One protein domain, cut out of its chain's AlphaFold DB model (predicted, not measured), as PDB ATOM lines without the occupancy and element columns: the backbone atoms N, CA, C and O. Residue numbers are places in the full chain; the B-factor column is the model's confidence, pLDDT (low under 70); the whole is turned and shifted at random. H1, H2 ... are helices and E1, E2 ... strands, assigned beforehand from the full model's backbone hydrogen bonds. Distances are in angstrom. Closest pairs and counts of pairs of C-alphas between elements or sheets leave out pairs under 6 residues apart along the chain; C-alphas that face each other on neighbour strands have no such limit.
ATOM      1  N   GLU A   2      -6.835  46.097  -2.038       85.31
ATOM      2  CA  GLU A   2      -6.613  47.022  -3.158       85.31
ATOM      3  C   GLU A   2      -7.414  46.570  -4.391       85.31
ATOM      4  O   GLU A   2      -7.432  45.378  -4.705       85.31
ATOM      5  N   PHE A   3      -8.038  47.501  -5.121       84.12
ATOM      6  CA  PHE A   3      -8.805  47.209  -6.346       84.12
ATOM      7  C   PHE A   3      -8.001  46.359  -7.347       84.12
ATOM      8  O   PHE A   3      -8.537  45.459  -7.988       84.12
ATOM      9  N   ARG A   4      -6.682  46.581  -7.411       86.31
ATOM     10  CA  ARG A   4      -5.743  45.813  -8.241       86.31
ATOM     11  C   ARG A   4      -5.638  44.341  -7.831       86.31
ATOM     12  O   ARG A   4      -5.565  43.478  -8.697       86.31
ATOM     13  N   VAL A   5      -5.664  44.053  -6.530       86.69
ATOM     14  CA  VAL A   5      -5.610  42.680  -5.999       86.69
ATOM     15  C   VAL A   5      -6.926  41.957  -6.277       86.69
ATOM     16  O   VAL A   5      -6.910  40.825  -6.748       86.69
ATOM     17  N   ALA A   6      -8.063  42.628  -6.075       87.81
ATOM     18  CA  ALA A   6      -9.372  42.065  -6.407       87.81
ATOM     19  C   ALA A   6      -9.518  41.786  -7.916       87.81
ATOM     20  O   ALA A   6      -9.985  40.715  -8.298       87.81
ATOM     21  N   ALA A   7      -9.060  42.706  -8.774       90.12
ATOM     22  CA  ALA A   7      -9.065  42.526 -10.225       90.12
ATOM     23  C   ALA A   7      -8.167  41.359 -10.674       90.12
ATOM     24  O   ALA A   7      -8.578  40.562 -11.514       90.12
ATOM     25  N   ALA A   8      -6.974  41.215 -10.086       90.62
ATOM     26  CA  ALA A   8      -6.079  40.096 -10.381       90.62
ATOM     27  C   ALA A   8      -6.697  38.744  -9.984       90.62
ATOM     28  O   ALA A   8      -6.667  37.805 -10.775       90.62
ATOM     29  N   ILE A   9      -7.314  38.655  -8.800       89.19
ATOM     30  CA  ILE A   9      -8.001  37.435  -8.342       89.19
ATOM     31  C   ILE A   9      -9.161  37.079  -9.283       89.19
ATOM     32  O   ILE A   9      -9.299  35.918  -9.662       89.19
ATOM     33  N   LEU A  10      -9.959  38.066  -9.703       89.62
ATOM     34  CA  LEU A  10     -11.051  37.863 -10.661       89.62
ATOM     35  C   LEU A  10     -10.548  37.340 -12.011       89.62
ATOM     36  O   LEU A  10     -11.098  36.372 -12.526       89.62
ATOM     37  N   LEU A  11      -9.485  37.928 -12.564       88.75
ATOM     38  CA  LEU A  11      -8.903  37.477 -13.832       88.75
ATOM     39  C   LEU A  11      -8.377  36.039 -13.749       88.75
ATOM     40  O   LEU A  11      -8.612  35.250 -14.665       88.75
ATOM     41  N   ILE A  12      -7.710  35.681 -12.647       86.62
ATOM     42  CA  ILE A  12      -7.206  34.319 -12.412       86.62
ATOM     43  C   ILE A  12      -8.369  33.331 -12.286       86.62
ATOM     44  O   ILE A  12      -8.346  32.271 -12.906       86.62
ATOM     45  N   ALA A  13      -9.409  33.681 -11.528       85.94
ATOM     46  CA  ALA A  13     -10.583  32.831 -11.377       85.94
ATOM     47  C   ALA A  13     -11.293  32.595 -12.722       85.94
ATOM     48  O   ALA A  13     -11.601  31.454 -13.055       85.94
ATOM     49  N   VAL A  14     -11.496  33.645 -13.528       84.69
ATOM     50  CA  VAL A  14     -12.145  33.541 -14.849       84.69
ATOM     51  C   VAL A  14     -11.332  32.672 -15.806       84.69
ATOM     52  O   VAL A  14     -11.888  31.794 -16.461       84.69
ATOM     53  N   SER A  15     -10.017  32.880 -15.869       78.38
ATOM     54  CA  SER A  15      -9.141  32.087 -16.738       78.38
ATOM     55  C   SER A  15      -9.047  30.621 -16.298       78.38
ATOM     56  O   SER A  15      -9.070  29.734 -17.152       78.38
ATOM     57  N   ALA A  16      -9.033  30.342 -14.991       75.12
ATOM     58  CA  ALA A  16      -9.078  28.978 -14.466       75.12
ATOM     59  C   ALA A  16     -10.403  28.267 -14.794       75.12
ATOM     60  O   ALA A  16     -10.380  27.129 -15.260       75.12
ATOM     61  N   VAL A  17     -11.547  28.939 -14.605       77.25
ATOM     62  CA  VAL A  17     -12.871  28.391 -14.961       77.25
ATOM     63  C   VAL A  17     -12.941  28.093 -16.458       77.25
ATOM     64  O   VAL A  17     -13.258  26.972 -16.846       77.25
ATOM     65  N   TYR A  18     -12.537  29.051 -17.294       77.38
ATOM     66  CA  TYR A  18     -12.509  28.881 -18.745       77.38
ATOM     67  C   TYR A  18     -11.629  27.697 -19.182       77.38
ATOM     68  O   TYR A  18     -12.025  26.896 -20.028       77.38
ATOM     69  N   SER A  19     -10.454  27.528 -18.565       74.12
ATOM     70  CA  SER A  19      -9.576  26.384 -18.834       74.12
ATOM     71  C   SER A  19     -10.209  25.050 -18.422       74.12
ATOM     72  O   SER A  19     -10.046  24.054 -19.127       74.12
ATOM     73  N   GLN A  20     -10.918  25.010 -17.292       75.38
ATOM     74  CA  GLN A  20     -11.598  23.806 -16.812       75.38
ATOM     75  C   GLN A  20     -12.699  23.363 -17.788       75.38
ATOM     76  O   GLN A  20     -12.843  22.168 -18.066       75.38
ATOM     77  N   ASP A  21     -13.437  24.322 -18.349       83.50
ATOM     78  CA  ASP A  21     -14.504  24.062 -19.316       83.50
ATOM     79  C   ASP A  21     -13.962  23.455 -20.615       83.50
ATOM     80  O   ASP A  21     -14.506  22.462 -21.103       83.50
ATOM     81  N   ILE A  22     -12.844  23.970 -21.139       83.44
ATOM     82  CA  ILE A  22     -12.210  23.419 -22.351       83.44
ATOM     83  C   ILE A  22     -11.668  22.007 -22.098       83.44
ATOM     84  O   ILE A  22     -11.846  21.120 -22.932       83.44
ATOM     85  N   MET A  23     -11.053  21.755 -20.940       83.56
ATOM     86  CA  MET A  23     -10.599  20.405 -20.582       83.56
ATOM     87  C   MET A  23     -11.763  19.410 -20.546       83.56
ATOM     88  O   MET A  23     -11.648  18.292 -21.045       83.56
ATOM     89  N   ASN A  24     -12.907  19.810 -19.988       86.44
ATOM     90  CA  ASN A  24     -14.108  18.977 -19.976       86.44
ATOM     91  C   ASN A  24     -14.696  18.777 -21.378       86.44
ATOM     92  O   ASN A  24     -15.195  17.696 -21.687       86.44
ATOM     93  N   LEU A  25     -14.602  19.789 -22.235       84.56
ATOM     94  CA  LEU A  25     -14.998  19.702 -23.633       84.56
ATOM     95  C   LEU A  25     -14.109  18.709 -24.405       84.56
ATOM     96  O   LEU A  25     -14.628  17.867 -25.135       84.56
ATOM     97  N   CYS A  26     -12.795  18.717 -24.176       87.56
ATOM     98  CA  CYS A  26     -11.866  17.764 -24.788       87.56
ATOM     99  C   CYS A  26     -12.045  16.318 -24.307       87.56
ATOM    100  O   CYS A  26     -11.853  15.392 -25.088       87.56
ATOM    101  N   LYS A  27     -12.531  16.073 -23.085       84.62
ATOM    102  CA  LYS A  27     -12.925  14.704 -22.685       84.62
ATOM    103  C   LYS A  27     -13.993  14.110 -23.611       84.62
ATOM    104  O   LYS A  27     -14.069  12.896 -23.771       84.62
ATOM    105  N   GLN A  28     -14.799  14.941 -24.277       74.44
ATOM    106  CA  GLN A  28     -15.775  14.454 -25.253       74.44
ATOM    107  C   GLN A  28     -15.111  13.862 -26.503       74.44
ATOM    108  O   GLN A  28     -15.716  13.006 -27.141       74.44
ATOM    109  N   THR A  29     -13.888  14.274 -26.860       73.75
ATOM    110  CA  THR A  29     -13.182  13.716 -28.025       73.75
ATOM    111  C   THR A  29     -12.631  12.318 -27.760       73.75
ATOM    112  O   THR A  29     -12.545  11.522 -28.682       73.75
ATOM    113  N   GLU A  30     -12.349  11.967 -26.503       68.25
ATOM    114  CA  GLU A  30     -11.960  10.598 -26.122       68.25
ATOM    115  C   GLU A  30     -13.118   9.601 -26.296       68.25
ATOM    116  O   GLU A  30     -12.911   8.420 -26.570       68.25
ATOM    117  N   ILE A  31     -14.353  10.091 -26.166       65.88
ATOM    118  CA  ILE A  31     -15.583   9.297 -26.274       65.88
ATOM    119  C   ILE A  31     -16.116   9.293 -27.720       65.88
ATOM    120  O   ILE A  31     -16.915   8.425 -28.075       65.88
ATOM    121  N   LYS A  32     -15.671  10.238 -28.562       69.75
ATOM    122  CA  LYS A  32     -16.064  10.379 -29.972       69.75
ATOM    123  C   LYS A  32     -14.988   9.802 -30.904       69.75
ATOM    124  O   LYS A  32     -14.010  10.490 -31.199       69.75
ATOM    125  N   PRO A  33     -15.164   8.577 -31.426       68.44
ATOM    126  CA  PRO A  33     -14.208   7.990 -32.356       68.44
ATOM    127  C   PRO A  33     -13.981   8.889 -33.578       68.44
ATOM    128  O   PRO A  33     -14.927   9.401 -34.177       68.44
ATOM    129  N   GLY A  34     -12.709   9.085 -33.937       66.62
ATOM    130  CA  GLY A  34     -12.299   9.904 -35.082       66.62
ATOM    131  C   GLY A  34     -12.309  11.421 -34.852       66.62
ATOM    132  O   GLY A  34     -12.083  12.165 -35.803       66.62
ATOM    133  N   SER A  35     -12.550  11.898 -33.625       76.56
ATOM    134  CA  SER A  35     -12.486  13.325 -33.287       76.56
ATOM    135  C   SER A  35     -11.189  13.627 -32.535       76.56
ATOM    136  O   SER A  35     -10.981  13.120 -31.439       76.56
ATOM    137  N   HIS A  36     -10.331  14.484 -33.086       84.69
ATOM    138  CA  HIS A  36      -9.176  15.048 -32.357       84.69
ATOM    139  C   HIS A  36      -9.353  16.534 -32.054       84.69
ATOM    140  O   HIS A  36      -8.614  17.101 -31.246       84.69
ATOM    141  N   PHE A  37     -10.346  17.146 -32.697       91.19
ATOM    142  CA  PHE A  37     -10.673  18.545 -32.561       91.19
ATOM    143  C   PHE A  37     -12.079  18.719 -32.000       91.19
ATOM    144  O   PHE A  37     -13.002  17.956 -32.319       91.19
ATOM    145  N   ILE A  38     -12.251  19.764 -31.201       90.88
ATOM    146  CA  ILE A  38     -13.550  20.161 -30.672       90.88
ATOM    147  C   ILE A  38     -13.766  21.656 -30.901       90.88
ATOM    148  O   ILE A  38     -12.897  22.477 -30.613       90.88
ATOM    149  N   ARG A  39     -14.913  22.015 -31.474       92.62
ATOM    150  CA  ARG A  39     -15.285  23.403 -31.749       92.62
ATOM    151  C   ARG A  39     -15.471  24.179 -30.450       92.62
ATOM    152  O   ARG A  39     -16.021  23.649 -29.488       92.62
ATOM    153  N   SER A  40     -15.089  25.455 -30.451       92.19
ATOM    154  CA  SER A  40     -15.429  26.362 -29.358       92.19
ATOM    155  C   SER A  40     -16.952  26.530 -29.245       92.19
ATOM    156  O   SER A  40     -17.618  26.806 -30.243       92.19
ATOM    157  N   PRO A  41     -17.537  26.400 -28.041       88.00
ATOM    158  CA  PRO A  41     -18.979  26.555 -27.848       88.00
ATOM    159  C   PRO A  41     -19.451  28.001 -28.046       88.00
ATOM    160  O   PRO A  41     -20.636  28.231 -28.259       88.00
ATOM    161  N   ASN A  42     -18.529  28.969 -27.986       89.44
ATOM    162  CA  ASN A  42     -18.837  30.399 -28.027       89.44
ATOM    163  C   ASN A  42     -18.450  31.061 -29.356       89.44
ATOM    164  O   ASN A  42     -18.939  32.145 -29.660       89.44
ATOM    165  N   ASN A  43     -17.560  30.443 -30.137       93.75
ATOM    166  CA  ASN A  43     -17.084  31.000 -31.398       93.75
ATOM    167  C   ASN A  43     -16.855  29.894 -32.430       93.75
ATOM    168  O   ASN A  43     -15.888  29.145 -32.354       93.75
ATOM    169  N   CYS A  44     -17.709  29.820 -33.447       95.69
ATOM    170  CA  CYS A  44     -17.591  28.783 -34.469       95.69
ATOM    171  C   CYS A  44     -16.368  28.923 -35.383       95.69
ATOM    172  O   CYS A  44     -16.032  27.967 -36.075       95.69
ATOM    173  N   SER A  45     -15.678  30.064 -35.387       97.12
ATOM    174  CA  SER A  45     -14.393  30.214 -36.077       97.12
ATOM    175  C   SER A  45     -13.201  29.735 -35.239       97.12
ATOM    176  O   SER A  45     -12.076  29.780 -35.729       97.12
ATOM    177  N   GLU A  46     -13.427  29.250 -34.017       96.44
ATOM    178  CA  GLU A  46     -12.400  28.720 -33.118       96.44
ATOM    179  C   GLU A  46     -12.645  27.245 -32.790       96.44
ATOM    180  O   GLU A  46     -13.778  26.762 -32.701       96.44
ATOM    181  N   PHE A  47     -11.558  26.514 -32.576       95.31
ATOM    182  CA  PHE A  47     -11.580  25.107 -32.195       95.31
ATOM    183  C   PHE A  47     -10.320  24.752 -31.409       95.31
ATOM    184  O   PHE A  47      -9.346  25.499 -31.399       95.31
ATOM    185  N   PHE A  48     -10.339  23.608 -30.740       93.88
ATOM    186  CA  PHE A  48      -9.239  23.142 -29.910       93.88
ATOM    187  C   PHE A  48      -8.746  21.791 -30.399       93.88
ATOM    188  O   PHE A  48      -9.552  20.915 -30.709       93.88
ATOM    189  N   LEU A  49      -7.429  21.611 -30.433       91.62
ATOM    190  CA  LEU A  49      -6.802  20.302 -30.593       91.62
ATOM    191  C   LEU A  49      -6.663  19.637 -29.216       91.62
ATOM    192  O   LEU A  49      -5.966  20.162 -28.348       91.62
ATOM    193  N   CYS A  50      -7.304  18.482 -29.030       88.81
ATOM    194  CA  CYS A  50      -7.443  17.816 -27.730       88.81
ATOM    195  C   CYS A  50      -6.428  16.695 -27.461       88.81
ATOM    196  O   CYS A  50      -6.419  16.134 -26.373       88.81
ATOM    197  N   ASN A  51      -5.568  16.350 -28.423       79.06
ATOM    198  CA  ASN A  51      -4.552  15.299 -28.254       79.06
ATOM    199  C   ASN A  51      -3.226  15.806 -27.644       79.06
ATOM    200  O   ASN A  51      -2.252  15.057 -27.573       79.06
ATOM    201  N   ALA A  52      -3.180  17.074 -27.236       68.31
ATOM    202  CA  ALA A  52      -2.052  17.675 -26.544       68.31
ATOM    203  C   ALA A  52      -2.243  17.594 -25.019       68.31
ATOM    204  O   ALA A  52      -3.361  17.473 -24.527       68.31
ATOM    205  N   MET A  53      -1.145  17.709 -24.261       75.00
ATOM    206  CA  MET A  53      -1.176  17.763 -22.787       75.00
ATOM    207  C   MET A  53      -2.096  18.882 -22.263       75.00
ATOM    208  O   MET A  53      -2.687  18.751 -21.195       75.00
ATOM    209  N   PHE A  54      -2.234  19.954 -23.048       81.19
ATOM    210  CA  PHE A  54      -3.201  21.029 -22.859       81.19
ATOM    211  C   PHE A  54      -3.899  21.320 -24.197       81.19
ATOM    212  O   PHE A  54      -3.209  21.336 -25.220       81.19
ATOM    213  N   PRO A  55      -5.221  21.578 -24.217       87.19
ATOM    214  CA  PRO A  55      -5.955  21.926 -25.424       87.19
ATOM    215  C   PRO A  55      -5.331  23.135 -26.115       87.19
ATOM    216  O   PRO A  55      -5.222  24.212 -25.529       87.19
ATOM    217  N   LEU A  56      -4.919  22.958 -27.368       90.19
ATOM    218  CA  LEU A  56      -4.322  24.034 -28.152       90.19
ATOM    219  C   LEU A  56      -5.433  24.801 -28.885       90.19
ATOM    220  O   LEU A  56      -6.090  24.192 -29.736       90.19
ATOM    221  N   PRO A  57      -5.656  26.098 -28.595       92.19
ATOM    222  CA  PRO A  57      -6.604  26.914 -29.346       92.19
ATOM    223  C   PRO A  57      -6.111  27.157 -30.774       92.19
ATOM    224  O   PRO A  57      -4.949  27.492 -31.008       92.19
ATOM    225  N   LEU A  58      -7.023  27.011 -31.727       95.25
ATOM    226  CA  LEU A  58      -6.822  27.199 -33.157       95.25
ATOM    227  C   LEU A  58      -7.986  28.016 -33.727       95.25
ATOM    228  O   LEU A  58      -9.084  28.045 -33.168       95.25
ATOM    229  N   ALA A  59      -7.747  28.667 -34.862       97.69
ATOM    230  CA  ALA A  59      -8.747  29.473 -35.544       97.69
ATOM    231  C   ALA A  59      -8.813  29.127 -37.029       97.69
ATOM    232  O   ALA A  59      -7.802  28.843 -37.677       97.69
ATOM    233  N   CYS A  60     -10.023  29.171 -37.564       98.31
ATOM    234  CA  CYS A  60     -10.276  29.072 -38.985       98.31
ATOM    235  C   CYS A  60      -9.928  30.389 -39.697       98.31
ATOM    236  O   CYS A  60      -9.940  31.472 -39.108       98.31
ATOM    237  N   GLY A  61      -9.617  30.300 -40.992       98.31
ATOM    238  CA  GLY A  61      -9.372  31.472 -41.830       98.31
ATOM    239  C   GLY A  61     -10.600  32.381 -41.964       98.31
ATOM    240  O   GLY A  61     -11.738  31.998 -41.679       98.31
ATOM    241  N   LYS A  62     -10.383  33.605 -42.454       97.94
ATOM    242  CA  LYS A  62     -11.455  34.587 -42.664       97.94
ATOM    243  C   LYS A  62     -12.562  34.010 -43.557       97.94
ATOM    244  O   LYS A  62     -12.285  33.503 -44.638       97.94
ATOM    245  N   GLY A  63     -13.812  34.148 -43.115       97.25
ATOM    246  CA  GLY A  63     -14.992  33.660 -43.842       97.25
ATOM    247  C   GLY A  63     -15.261  32.160 -43.677       97.25
ATOM    248  O   GLY A  63     -16.151  31.632 -44.343       97.25
ATOM    249  N   THR A  64     -14.516  31.479 -42.799       98.38
ATOM    250  CA  THR A  64     -14.696  30.052 -42.518       98.38
ATOM    251  C   THR A  64     -14.997  29.790 -41.043       98.38
ATOM    252  O   THR A  64     -14.651  30.578 -40.157       98.38
ATOM    253  N   VAL A  65     -15.666  28.670 -40.791       98.06
ATOM    254  CA  VAL A  65     -16.029  28.160 -39.465       98.06
ATOM    255  C   VAL A  65     -15.620  26.698 -39.350       98.06
ATOM    256  O   VAL A  65     -15.525  25.993 -40.355       98.06
ATOM    257  N   PHE A  66     -15.353  26.232 -38.135       96.56
ATOM    258  CA  PHE A  66     -14.973  24.851 -37.889       96.56
ATOM    259  C   PHE A  66     -16.207  23.950 -37.932       96.56
ATOM    260  O   PHE A  66     -17.122  24.078 -37.115       96.56
ATOM    261  N   SER A  67     -16.229  23.015 -38.879       94.25
ATOM    262  CA  SER A  67     -17.270  21.998 -38.948       94.25
ATOM    263  C   SER A  67     -16.930  20.858 -37.994       94.25
ATOM    264  O   SER A  67     -15.926  20.163 -38.182       94.25
ATOM    265  N   GLN A  68     -17.754  20.651 -36.966       90.94
ATOM    266  CA  GLN A  68     -17.499  19.602 -35.979       90.94
ATOM    267  C   GLN A  68     -17.642  18.216 -36.609       90.94
ATOM    268  O   GLN A  68     -16.881  17.310 -36.267       90.94
ATOM    269  N   SER A  69     -18.582  18.039 -37.535       88.56
ATOM    270  CA  SER A  69     -18.797  16.775 -38.222       88.56
ATOM    271  C   SER A  69     -17.706  16.458 -39.237       88.56
ATOM    272  O   SER A  69     -17.309  15.304 -39.355       88.56
ATOM    273  N   GLN A  70     -17.213  17.469 -39.960       90.00
ATOM    274  CA  GLN A  70     -16.187  17.277 -40.989       90.00
ATOM    275  C   GLN A  70     -14.758  17.338 -40.429       90.00
ATOM    276  O   GLN A  70     -13.823  17.008 -41.150       90.00
ATOM    277  N   GLN A  71     -14.582  17.776 -39.175       91.06
ATOM    278  CA  GLN A  71     -13.276  17.978 -38.529       91.06
ATOM    279  C   GLN A  71     -12.340  18.913 -39.328       91.06
ATOM    280  O   GLN A  71     -11.122  18.739 -39.329       91.06
ATOM    281  N   ILE A  72     -12.900  19.911 -40.020       94.00
ATOM    282  CA  ILE A  72     -12.159  20.863 -40.862       94.00
ATOM    283  C   ILE A  72     -12.865  22.224 -40.906       94.00
ATOM    284  O   ILE A  72     -14.075  22.320 -40.691       94.00
ATOM    285  N   CYS A  73     -12.118  23.287 -41.208       97.31
ATOM    286  CA  CYS A  73     -12.695  24.595 -41.511       97.31
ATOM    287  C   CYS A  73     -13.414  24.573 -42.866       97.31
ATOM    288  O   CYS A  73     -12.847  24.163 -43.880       97.31
ATOM    289  N   VAL A  74     -14.654  25.048 -42.883       96.88
ATOM    290  CA  VAL A  74     -15.529  25.108 -44.057       96.88
ATOM    291  C   VAL A  74     -16.044  26.528 -44.252       96.88
ATOM    292  O   VAL A  74     -16.018  27.341 -43.329       96.88
ATOM    293  N   TRP A  75     -16.529  26.846 -45.450       97.44
ATOM    294  CA  TRP A  75     -17.142  28.147 -45.708       97.44
ATOM    295  C   TRP A  75     -18.371  28.365 -44.823       97.44
ATOM    296  O   TRP A  75     -19.217  27.470 -44.707       97.44
ATOM    297  N   LEU A  76     -18.469  29.561 -44.239       96.69
ATOM    298  CA  LEU A  76     -19.643  29.995 -43.485       96.69
ATOM    299  C   LEU A  76     -20.900  29.861 -44.359       96.69
ATOM    300  O   LEU A  76     -20.881  30.245 -45.530       96.69
ATOM    301  N   ASN A  77     -21.982  29.330 -43.790       93.38
ATOM    302  CA  ASN A  77     -23.258  29.056 -44.463       93.38
ATOM    303  C   ASN A  77     -23.203  28.010 -45.598       93.38
ATOM    304  O   ASN A  77     -24.171  27.871 -46.347       93.38
ATOM    305  N   SER A  78     -22.106  27.264 -45.754       92.75
ATOM    306  CA  SER A  78     -22.096  26.099 -46.649       92.75
ATOM    307  C   SER A  78     -22.888  24.932 -46.050       92.75
ATOM    308  O   SER A  78     -23.140  24.885 -44.852       92.75
ATOM    309  N   GLN A  79     -23.220  23.917 -46.847       89.56
ATOM    310  CA  GLN A  79     -23.888  22.694 -46.358       89.56
ATOM    311  C   GLN A  79     -23.083  21.889 -45.316       89.56
ATOM    312  O   GLN A  79     -23.605  20.985 -44.660       89.56
ATOM    313  N   TYR A  80     -21.793  22.193 -45.189       93.19
ATOM    314  CA  TYR A  80     -20.900  21.591 -44.209       93.19
ATOM    315  C   TYR A  80     -20.799  22.423 -42.924       93.19
ATOM    316  O   TYR A  80     -20.234  21.941 -41.944       93.19
ATOM    317  N   ASP A  81     -21.335  23.649 -42.924       94.25
ATOM    318  CA  ASP A  81     -21.445  24.490 -41.737       94.25
ATOM    319  C   ASP A  81     -22.486  23.895 -40.786       94.25
ATOM    320  O   ASP A  81     -23.691  23.854 -41.052       94.25
ATOM    321  N   ASP A  82     -21.990  23.398 -39.663       92.44
ATOM    322  CA  ASP A  82     -22.774  22.735 -38.637       92.44
ATOM    323  C   ASP A  82     -22.680  23.471 -37.286       92.44
ATOM    324  O   ASP A  82     -22.934  22.893 -36.227       92.44
ATOM    325  N   CYS A  83     -22.326  24.765 -37.322       92.06
ATOM    326  CA  CYS A  83     -22.204  25.642 -36.155       92.06
ATOM    327  C   CYS A  83     -23.470  25.625 -35.281       92.06
ATOM    328  O   CYS A  83     -23.392  25.414 -34.072       92.06
ATOM    329  N   ASN A  84     -24.635  25.744 -35.923       89.50
ATOM    330  CA  ASN A  84     -25.947  25.827 -35.275       89.50
ATOM    331  C   ASN A  84     -26.776  24.544 -35.447       89.50
ATOM    332  O   ASN A  84     -28.003  24.600 -35.529       89.50
ATOM    333  N   ARG A  85     -26.120  23.383 -35.572       87.69
ATOM    334  CA  ARG A  85     -26.789  22.096 -35.809       87.69
ATOM    335  C   ARG A  85     -26.513  21.106 -34.684       87.69
ATOM    336  O   ARG A  85     -25.431  21.082 -34.102       87.69
ATOM    337  N   ILE A  86     -27.491  20.242 -34.424       86.69
ATOM    338  CA  ILE A  86     -27.288  19.039 -33.615       86.69
ATOM    339  C   ILE A  86     -26.512  18.039 -34.473       86.69
ATOM    340  O   ILE A  86     -26.930  17.722 -35.584       86.69
TER     341      ILE A  86
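Overview. This is residues 2 to 86 of the 152 residues of an uncharacterized protein of Octopus bimaculoides (UniProt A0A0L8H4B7). A small head of two little antiparallel sheets, the three-stranded E1 E2 E3 and the hairpin E4 and E5, sits at one end of a long straight helix, H1. Residues 22 to 29 of H1 pack over one face of the three-stranded sheet, mostly by E1, while residues 2 to 18, of which 3 to 18 belong to H1, stick out from the head as a free arm. The printed part has 85 residues, with one named helix and then five named strands along the chain, H1 E1 E2 E3 E4 E5, and its class is mixed, helices and strands. The whole is loose, with a radius of gyration of the C-alphas of 15.3 A, and elongated, spanning 52 by 28 by 21 A.

Along the chain. The larger sheet has E1, residues 37 to 39, E2, residues 46 to 49, and E3, residues 56 to 59. E1 begins at C-alpha 37, (-10.673, 18.545, -32.561). The second sheet has E4, residues 64 to 67, and E5, residues 72 to 75, which ends at C-alpha 75, (-17.142, 28.147, -45.708). H1, residues 3 to 31, is 43.4 A from first to last C-alpha and starts at C-alpha 3, (-8.805, 47.209, -6.346).

Arrangement. E1, E2 and E3 form a meander, each strand the antiparallel neighbour of the one before, with E1 and E3 as edge strands. In the hairpin E1 and E2, N 48 and O 38 are 2.8 A apart, within hydrogen-bond range. In the hairpin E2 and E3, N 58 and O 47 are 2.8 A apart, also within range. H1 is on this sheet, two layers with the helix on one face, at a height over the sheet of 12.0 A. It lies over E1, only just without E2 and E3: 4 of its C-alphas fall on E1, 2 on E2 and 2 on E3. On the local plane it stands at 57 degrees to E1, slantwise to the strands. The closest C-alphas of H1 and E1 are those of Cys 26 and Ile 38, 6.6 A apart. In H1, 21 of 25 O i to N i+4 pairs are within hydrogen-bond range. The closest C-alphas of E2 and E4 are those of Phe 47 and Phe 66, 6.6 A apart. E4 and E5 are an antiparallel hairpin, with N 74 and O 65 2.8 A apart, within range. H1 is apart from E4 and E5.

Size, cuts and confidence. The two C-alphas farthest apart, those of Glu 2 and Gln 79, are 52.5 A from each other. Without the free stretch, the body of 68 residues spans 31 by 22 by 16 A. The printed part has no cut, and no link between named elements is long. The mean pLDDT of the printed part is 87.4; residues 30 to 34 and residue 52 are under 70.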